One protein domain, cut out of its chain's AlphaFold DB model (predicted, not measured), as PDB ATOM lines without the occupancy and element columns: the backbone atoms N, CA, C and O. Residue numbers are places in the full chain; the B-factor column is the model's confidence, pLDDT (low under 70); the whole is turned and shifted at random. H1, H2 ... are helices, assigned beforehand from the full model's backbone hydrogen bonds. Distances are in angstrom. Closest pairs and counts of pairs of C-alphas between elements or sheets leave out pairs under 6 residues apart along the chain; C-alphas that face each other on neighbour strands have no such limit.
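This is residues 192 to 259 of the 259 residues of the protein "PAS domain-containing protein" of Botrytis porri (UniProt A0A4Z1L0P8). Two long helices, H3 and H2, lie roughly end to end in a wide V, their first residues meeting in the middle, with short H1 at the junction. The long link, residues 215 to 241, folds back from the far end of H2 to the start of H3. The printed part has 68 residues with three named helices, H1, H2, H3 in chain order, and no named strand: all helix. It is loose, with a radius of gyration of the C-alphas of 15.3 A and spans of 54 by 25 by 11 A.

H3, residues 242 to 257, is close but not clearly touching H2, residues 200 to 214; the closest C-alphas, Gly 200 and Glu 243, are 6.8 A apart. They run opposite ways at a steep tilt of 36 degrees, only just past shallow. H1, residues 192 to 197, only just touches H3, with 3 pairs of C-alphas within 8 A, at residues 243 to 244 of H3 alone; the closest are Leu 197 and Lys 244, 6.4 A. H1 is close but not clearly touching H2, about perpendicular at 74 degrees, with C-alphas of Val 194 and Ala 201 5.4 A apart. In H1, H2 and H3 every O i to N i+4 pair is within hydrogen-bond range.

H3 is 22.2 A long, from C-alpha 242 at (131.675, 166.124, 142.755) to C-alpha 257 at (110.695, 158.858, 143.646). H2 is 21.7 A and H1 8.7 A.

The printed part has no cut; residues 254 to 259 stand free, and pLDDT is under 70 at residues 214 to 222 and 259.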
ATOM      1  N   VAL A 192     140.367 160.753 157.471       86.94
ATOM      2  CA  VAL A 192     138.928 161.075 157.471       86.94
ATOM      3  C   VAL A 192     138.505 161.851 156.215       86.94
ATOM      4  O   VAL A 192     137.410 161.651 155.688       86.94
ATOM      5  N   ILE A 193     139.366 162.737 155.708       84.94
ATOM      6  CA  ILE A 193     139.102 163.521 154.495       84.94
ATOM      7  C   ILE A 193     139.229 162.627 153.262       84.94
ATOM      8  O   ILE A 193     138.394 162.707 152.362       84.94
ATOM      9  N   VAL A 194     140.229 161.744 153.239       87.06
ATOM     10  CA  VAL A 194     140.418 160.763 152.160       87.06
ATOM     11  C   VAL A 194     139.222 159.814 152.076       87.06
ATOM     12  O   VAL A 194     138.688 159.595 150.993       87.06
ATOM     13  N   GLU A 195     138.741 159.321 153.214       86.31
ATOM     14  CA  GLU A 195     137.549 158.468 153.299       86.31
ATOM     15  C   GLU A 195     136.278 159.192 152.837       86.31
ATOM     16  O   GLU A 195     135.424 158.598 152.180       86.31
ATOM     17  N   SER A 196     136.154 160.483 153.149       86.12
ATOM     18  CA  SER A 196     134.967 161.275 152.806       86.12
ATOM     19  C   SER A 196     134.930 161.706 151.338       86.12
ATOM     20  O   SER A 196     133.856 161.738 150.735       86.12
ATOM     21  N   LEU A 197     136.080 162.074 150.768       86.00
ATOM     22  CA  LEU A 197     136.197 162.609 149.407       86.00
ATOM     23  C   LEU A 197     136.521 161.538 148.357       86.00
ATOM     24  O   LEU A 197     136.333 161.791 147.168       86.00
ATOM     25  N   GLY A 198     137.034 160.375 148.765       85.94
ATOM     26  CA  GLY A 198     137.467 159.320 147.852       85.94
ATOM     27  C   GLY A 198     138.512 159.827 146.855       85.94
ATOM     28  O   GLY A 198     139.512 160.442 147.231       85.94
ATOM     29  N   THR A 199     138.260 159.622 145.561       84.25
ATOM     30  CA  THR A 199     139.149 160.072 144.473       84.25
ATOM     31  C   THR A 199     139.287 161.599 144.435       84.25
ATOM     32  O   THR A 199     140.324 162.130 144.032       84.25
ATOM     33  N   GLY A 200     138.274 162.324 144.921       86.50
ATOM     34  CA  GLY A 200     138.282 163.780 145.039       86.50
ATOM     35  C   GLY A 200     139.355 164.330 145.988       86.50
ATOM     36  O   GLY A 200     139.792 165.470 145.813       86.50
ATOM     37  N   ALA A 201     139.854 163.517 146.928       88.56
ATOM     38  CA  ALA A 201     140.948 163.899 147.822       88.56
ATOM     39  C   ALA A 201     142.240 164.211 147.050       88.56
ATOM     40  O   ALA A 201     142.950 165.147 147.401       88.56
ATOM     41  N   GLN A 202     142.518 163.494 145.956       85.25
ATOM     42  CA  GLN A 202     143.704 163.740 145.126       85.25
ATOM     43  C   GLN A 202     143.640 165.106 144.434       85.25
ATOM     44  O   GLN A 202     144.643 165.811 144.326       85.25
ATOM     45  N   VAL A 203     142.443 165.497 143.986       88.12
ATOM     46  CA  VAL A 203     142.203 166.801 143.355       88.12
ATOM     47  C   VAL A 203     142.404 167.927 144.368       88.12
ATOM     48  O   VAL A 203     143.018 168.942 144.042       88.12
ATOM     49  N   LEU A 204     141.928 167.728 145.601       88.75
ATOM     50  CA  LEU A 204     142.137 168.668 146.699       88.75
ATOM     51  C   LEU A 204     143.619 168.773 147.086       88.75
ATOM     52  O   LEU A 204     144.127 169.885 147.173       88.75
ATOM     53  N   ALA A 205     144.314 167.645 147.263       87.00
ATOM     54  CA  ALA A 205     145.737 167.612 147.608       87.00
ATOM     55  C   ALA A 205     146.573 168.381 146.582       87.00
ATOM     56  O   ALA A 205     147.326 169.278 146.943       87.00
ATOM     57  N   LYS A 206     146.360 168.102 145.290       85.25
ATOM     58  CA  LYS A 206     147.062 168.790 144.203       85.25
ATOM     59  C   LYS A 206     146.840 170.302 144.233       85.25
ATOM     60  O   LYS A 206     147.791 171.055 144.057       85.25
ATOM     61  N   TYR A 207     145.598 170.745 144.442       86.56
ATOM     62  CA  TYR A 207     145.293 172.172 144.533       86.56
ATOM     63  C   TYR A 207     145.990 172.824 145.732       86.56
ATOM     64  O   TYR A 207     146.624 173.864 145.571       86.56
ATOM     65  N   LEU A 208     145.924 172.197 146.909       86.56
ATOM     66  CA  LEU A 208     146.588 172.703 148.107       86.56
ATOM     67  C   LEU A 208     148.109 172.774 147.921       86.56
ATOM     68  O   LEU A 208     148.702 173.756 148.351       86.56
ATOM     69  N   THR A 209     148.731 171.799 147.250       82.75
ATOM     70  CA  THR A 209     150.169 171.832 146.945       82.75
ATOM     71  C   THR A 209     150.505 173.023 146.053       82.75
ATOM     72  O   THR A 209     151.403 173.787 146.382       82.75
ATOM     73  N   THR A 210     149.728 173.270 144.991       80.19
ATOM     74  CA  THR A 210     149.930 174.447 144.128       80.19
ATOM     75  C   THR A 210     149.805 175.761 144.902       80.19
ATOM     76  O   THR A 210     150.633 176.650 144.726       80.19
ATOM     77  N   VAL A 211     148.801 175.877 145.779       81.88
ATOM     78  CA  VAL A 211     148.618 177.056 146.645       81.88
ATOM     79  C   VAL A 211     149.772 177.201 147.635       81.88
ATOM     80  O   VAL A 211     150.219 178.313 147.884       81.88
ATOM     81  N   ALA A 212     150.264 176.106 148.202       76.38
ATOM     82  CA  ALA A 212     151.352 176.151 149.167       76.38
ATOM     83  C   ALA A 212     152.692 176.532 148.509       76.38
ATOM     84  O   ALA A 212     153.481 177.249 149.113       76.38
ATOM     85  N   GLU A 213     152.925 176.094 147.270       74.00
ATOM     86  CA  GLU A 213     154.142 176.395 146.507       74.00
ATOM     87  C   GLU A 213     154.187 177.834 145.978       74.00
ATOM     88  O   GLU A 213     155.245 178.449 145.997       74.00
ATOM     89  N   HIS A 214     153.060 178.373 145.505       68.81
ATOM     90  CA  HIS A 214     153.032 179.634 144.747       68.81
ATOM     91  C   HIS A 214     152.211 180.745 145.432       68.81
ATOM     92  O   HIS A 214     152.285 181.914 145.049       68.81
ATOM     93  N   GLY A 215     151.436 180.416 146.471       61.75
ATOM     94  CA  GLY A 215     150.496 181.335 147.122       61.75
ATOM     95  C   GLY A 215     151.144 182.465 147.920       61.75
ATOM     96  O   GLY A 215     150.466 183.445 148.222       61.75
ATOM     97  N   LEU A 216     152.435 182.352 148.246       60.03
ATOM     98  CA  LEU A 216     153.202 183.425 148.888       60.03
ATOM     99  C   LEU A 216     153.658 184.498 147.887       60.03
ATOM    100  O   LEU A 216     153.756 185.664 148.265       60.03
ATOM    101  N   ASP A 217     153.892 184.116 146.628       61.44
ATOM    102  CA  ASP A 217     154.427 185.007 145.592       61.44
ATOM    103  C   ASP A 217     153.325 185.778 144.845       61.44
ATOM    104  O   ASP A 217     153.550 186.905 144.402       61.44
ATOM    105  N   ASP A 218     152.122 185.201 144.720       63.94
ATOM    106  CA  ASP A 218     150.988 185.819 144.017       63.94
ATOM    107  C   ASP A 218     149.637 185.485 144.688       63.94
ATOM    108  O   ASP A 218     148.897 184.603 144.237       63.94
ATOM    109  N   PRO A 219     149.267 186.173 145.783       60.72
ATOM    110  CA  PRO A 219     148.058 185.857 146.544       60.72
ATOM    111  C   PRO A 219     146.748 186.039 145.756       60.72
ATOM    112  O   PRO A 219     145.720 185.498 146.166       60.72
ATOM    113  N   GLU A 220     146.750 186.758 144.627       65.94
ATOM    114  CA  GLU A 220     145.535 187.041 143.847       65.94
ATOM    115  C   GLU A 220     145.260 186.024 142.722       65.94
ATOM    116  O   GLU A 220     144.150 185.991 142.188       65.94
ATOM    117  N   ASN A 221     146.211 185.146 142.385       67.50
ATOM    118  CA  ASN A 221     146.154 184.330 141.160       67.50
ATOM    119  C   ASN A 221     145.967 182.814 141.383       67.50
ATOM    120  O   ASN A 221     146.235 181.997 140.504       67.50
ATOM    121  N   HIS A 222     145.453 182.416 142.549       69.94
ATOM    122  CA  HIS A 222     145.247 181.009 142.929       69.94
ATOM    123  C   HIS A 222     143.768 180.611 142.939       69.94
ATOM    124  O   HIS A 222     143.249 180.058 143.915       69.94
ATOM    125  N   ALA A 223     143.062 180.913 141.847       73.38
ATOM    126  CA  ALA A 223     141.645 180.595 141.735       73.38
ATOM    127  C   ALA A 223     141.407 179.076 141.898       73.38
ATOM    128  O   ALA A 223     142.112 178.272 141.279       73.38
ATOM    129  N   PRO A 224     140.422 178.660 142.715       78.88
ATOM    130  CA  PRO A 224     140.083 177.253 142.849       78.88
ATOM    131  C   PRO A 224     139.654 176.669 141.496       78.88
ATOM    132  O   PRO A 224     139.121 177.391 140.645       78.88
ATOM    133  N   PRO A 225     139.858 175.359 141.280       83.81
ATOM    134  CA  PRO A 225     139.457 174.699 140.051       83.81
ATOM    135  C   PRO A 225     137.958 174.903 139.802       83.81
ATOM    136  O   PRO A 225     137.140 174.835 140.725       83.81
ATOM    137  N   LEU A 226     137.612 175.169 138.540       87.88
ATOM    138  CA  LEU A 226     136.259 175.554 138.150       87.88
ATOM    139  C   LEU A 226     135.228 174.494 138.586       87.88
ATOM    140  O   LEU A 226     135.430 173.306 138.314       87.88
ATOM    141  N   PRO A 227     134.121 174.902 139.234       91.81
ATOM    142  CA  PRO A 227     133.049 173.993 139.615       91.81
ATOM    143  C   PRO A 227     132.438 173.242 138.428       91.81
ATOM    144  O   PRO A 227     132.377 173.746 137.305       91.81
ATOM    145  N   LEU A 228     131.946 172.036 138.703       93.25
ATOM    146  CA  LEU A 228     131.234 171.188 137.753       93.25
ATOM    147  C   LEU A 228     129.730 171.225 138.037       93.25
ATOM    148  O   LEU A 228     129.299 171.109 139.184       93.25
ATOM    149  N   LEU A 229     128.919 171.329 136.985       96.19
ATOM    150  CA  LEU A 229     127.462 171.303 137.102       96.19
ATOM    151  C   LEU A 229     126.963 169.868 137.332       96.19
ATOM    152  O   LEU A 229     127.105 169.006 136.459       96.19
ATOM    153  N   CYS A 230     126.312 169.617 138.467       96.06
ATOM    154  CA  CYS A 230     125.548 168.390 138.669       96.06
ATOM    155  C   CYS A 230     124.243 168.461 137.867       96.06
ATOM    156  O   CYS A 230     123.466 169.394 138.033       96.06
ATOM    157  N   ARG A 231     123.964 167.466 137.019       93.94
ATOM    158  CA  ARG A 231     122.747 167.436 136.182       93.94
ATOM    159  C   ARG A 231     121.501 166.884 136.880       93.94
ATOM    160  O   ARG A 231     120.446 166.865 136.265       93.94
ATOM    161  N   ILE A 232     121.635 166.398 138.114       94.56
ATOM    162  CA  ILE A 232     120.502 165.894 138.902       94.56
ATOM    163  C   ILE A 232     119.852 167.062 139.650       94.56
ATOM    164  O   ILE A 232     118.656 167.283 139.525       94.56
ATOM    165  N   CYS A 233     120.653 167.848 140.376       94.56
ATOM    166  CA  CYS A 233     120.165 168.977 141.174       94.56
ATOM    167  C   CYS A 233     120.449 170.361 140.563       94.56
ATOM    168  O   CYS A 233     120.134 171.372 141.185       94.56
ATOM    169  N   GLU A 234     121.098 170.418 139.394       95.44
ATOM    170  CA  GLU A 234     121.471 171.648 138.670       95.44
ATOM    171  C   GLU A 234     122.373 172.625 139.456       95.44
ATOM    172  O   GLU A 234     122.454 173.815 139.148       95.44
ATOM    173  N   ARG A 235     123.109 172.135 140.464       93.81
ATOM    174  CA  ARG A 235     124.037 172.945 141.275       93.81
ATOM    175  C   ARG A 235     125.475 172.865 140.770       93.81
ATOM    176  O   ARG A 235     125.909 171.842 140.242       93.81
ATOM    177  N   GLN A 236     126.225 173.945 140.982       95.69
ATOM    178  CA  GLN A 236     127.672 174.005 140.758       95.69
ATOM    179  C   GLN A 236     128.400 173.388 141.953       95.69
ATOM    180  O   GLN A 236     128.241 173.855 143.081       95.69
ATOM    181  N   ILE A 237     129.186 172.344 141.712       94.75
ATOM    182  CA  ILE A 237     129.823 171.538 142.752       94.75
ATOM    183  C   ILE A 237     131.345 171.586 142.583       94.75
ATOM    184  O   ILE A 237     131.838 171.388 141.470       94.75
ATOM    185  N   PRO A 238     132.111 171.818 143.662       93.19
ATOM    186  CA  PRO A 238     133.565 171.780 143.596       93.19
ATOM    187  C   PRO A 238     134.087 170.426 143.086       93.19
ATOM    188  O   PRO A 238     133.563 169.386 143.500       93.19
ATOM    189  N   PRO A 239     135.141 170.398 142.250       91.69
ATOM    190  CA  PRO A 239     135.635 169.158 141.647       91.69
ATOM    191  C   PRO A 239     136.017 168.069 142.658       91.69
ATOM    192  O   PRO A 239     135.720 166.900 142.434       91.69
ATOM    193  N   TRP A 240     136.597 168.441 143.803       93.31
ATOM    194  CA  TRP A 240     136.958 167.504 144.876       93.31
ATOM    195  C   TRP A 240     135.756 166.890 145.610       93.31
ATOM    196  O   TRP A 240     135.914 165.874 146.277       93.31
ATOM    197  N   TRP A 241     134.558 167.478 145.507       93.75
ATOM    198  CA  TRP A 241     133.327 166.956 146.124       93.75
ATOM    199  C   TRP A 241     132.363 166.327 145.110       93.75
ATOM    200  O   TRP A 241     131.376 165.703 145.493       93.75
ATOM    201  N   PHE A 242     132.624 166.477 143.811       93.69
ATOM    202  CA  PHE A 242     131.675 166.124 142.755       93.69
ATOM    203  C   PHE A 242     131.256 164.647 142.773       93.69
ATOM    204  O   PHE A 242     130.072 164.342 142.609       93.69
ATOM    205  N   GLU A 243     132.206 163.742 143.008       90.81
ATOM    206  CA  GLU A 243     131.950 162.300 143.108       90.81
ATOM    207  C   GLU A 243     130.968 162.002 144.247       90.81
ATOM    208  O   GLU A 243     129.886 161.455 144.015       90.81
ATOM    209  N   LYS A 244     131.300 162.458 145.460       90.38
ATOM    210  CA  LYS A 244     130.483 162.209 146.649       90.38
ATOM    211  C   LYS A 244     129.117 162.879 146.567       90.38
ATOM    212  O   LYS A 244     128.106 162.292 146.949       90.38
ATOM    213  N   HIS A 245     129.065 164.088 146.016       93.38
ATOM    214  CA  HIS A 245     127.809 164.769 145.745       93.38
ATOM    215  C   HIS A 245     126.919 163.965 144.795       93.38
ATOM    216  O   HIS A 245     125.738 163.805 145.073       93.38
ATOM    217  N   THR A 246     127.466 163.462 143.686       92.75
ATOM    218  CA  THR A 246     126.684 162.717 142.687       92.75
ATOM    219  C   THR A 246     126.108 161.432 143.279       92.75
ATOM    220  O   THR A 246     124.956 161.103 143.000       92.75
ATOM    221  N   GLU A 247     126.868 160.745 144.139       92.12
ATOM    222  CA  GLU A 247     126.398 159.574 144.887       92.12
ATOM    223  C   GLU A 247     125.189 159.914 145.776       92.12
ATOM    224  O   GLU A 247     124.134 159.288 145.647       92.12
ATOM    225  N   LEU A 248     125.319 160.929 146.637       92.31
ATOM    226  CA  LEU A 248     124.269 161.332 147.579       92.31
ATOM    227  C   LEU A 248     123.034 161.892 146.866       92.31
ATOM    228  O   LEU A 248     121.910 161.529 147.192       92.31
ATOM    229  N   CYS A 249     123.246 162.728 145.852       94.56
ATOM    230  CA  CYS A 249     122.191 163.363 145.070       94.56
ATOM    231  C   CYS A 249     121.340 162.325 144.319       94.56
ATOM    232  O   CYS A 249     120.117 162.429 144.263       94.56
ATOM    233  N   LEU A 250     121.972 161.270 143.792       94.25
ATOM    234  CA  LEU A 250     121.254 160.159 143.171       94.25
ATOM    235  C   LEU A 250     120.428 159.363 144.190       94.25
ATOM    236  O   LEU A 250     119.325 158.929 143.865       94.25
ATOM    237  N   GLN A 251     120.965 159.122 145.389       93.88
ATOM    238  CA  GLN A 251     120.253 158.399 146.448       93.88
ATOM    239  C   GLN A 251     119.041 159.184 146.949       93.88
ATOM    240  O   GLN A 251     117.962 158.610 147.063       93.88
ATOM    241  N   GLU A 252     119.208 160.484 147.185       93.19
ATOM    242  CA  GLU A 252     118.136 161.393 147.597       93.19
ATOM    243  C   GLU A 252     117.009 161.404 146.562       93.19
ATOM    244  O   GLU A 252     115.874 161.062 146.883       93.19
ATOM    245  N   HIS A 253     117.331 161.652 145.291       91.75
ATOM    246  CA  HIS A 253     116.323 161.705 144.234       91.75
ATOM    247  C   HIS A 253     115.647 160.342 143.982       91.75
ATOM    248  O   HIS A 253     114.481 160.286 143.596       91.75
ATOM    249  N   LYS A 254     116.345 159.216 144.186       92.19
ATOM    250  CA  LYS A 254     115.711 157.885 144.149       92.19
ATOM    251  C   LYS A 254     114.732 157.699 145.303       92.19
ATOM    252  O   LYS A 254     113.625 157.234 145.065       92.19
ATOM    253  N   ALA A 255     115.126 158.082 146.515       92.12
ATOM    254  CA  ALA A 255     114.267 157.990 147.689       92.12
ATOM    255  C   ALA A 255     113.012 158.863 147.541       92.12
ATOM    256  O   ALA A 255     111.927 158.424 147.897       92.12
ATOM    257  N   GLU A 256     113.133 160.056 146.952       88.56
ATOM    258  CA  GLU A 256     111.988 160.923 146.645       88.56
ATOM    259  C   GLU A 256     111.024 160.311 145.618       88.56
ATOM    260  O   GLU A 256     109.825 160.546 145.695       88.56
ATOM    261  N   MET A 257     111.525 159.522 144.661       83.00
ATOM    262  CA  MET A 257     110.695 158.858 143.646       83.00
ATOM    263  C   MET A 257     109.989 157.589 144.149       83.00
ATOM    264  O   MET A 257     109.067 157.111 143.488       83.00
ATOM    265  N   GLU A 258     110.442 157.010 145.263       77.75
ATOM    266  CA  GLU A 258     109.884 155.787 145.862       77.75
ATOM    267  C   GLU A 258     108.770 156.061 146.895       77.75
ATOM    268  O   GLU A 258     108.169 155.111 147.407       77.75
ATOM    269  N   VAL A 259     108.479 157.336 147.180       69.19
ATOM    270  CA  VAL A 259     107.414 157.815 148.087       69.19
ATOM    271  C   VAL A 259     106.199 158.285 147.291       69.19
ATOM    272  O   VAL A 259     105.069 157.938 147.709       69.19
TER     273      VAL A 259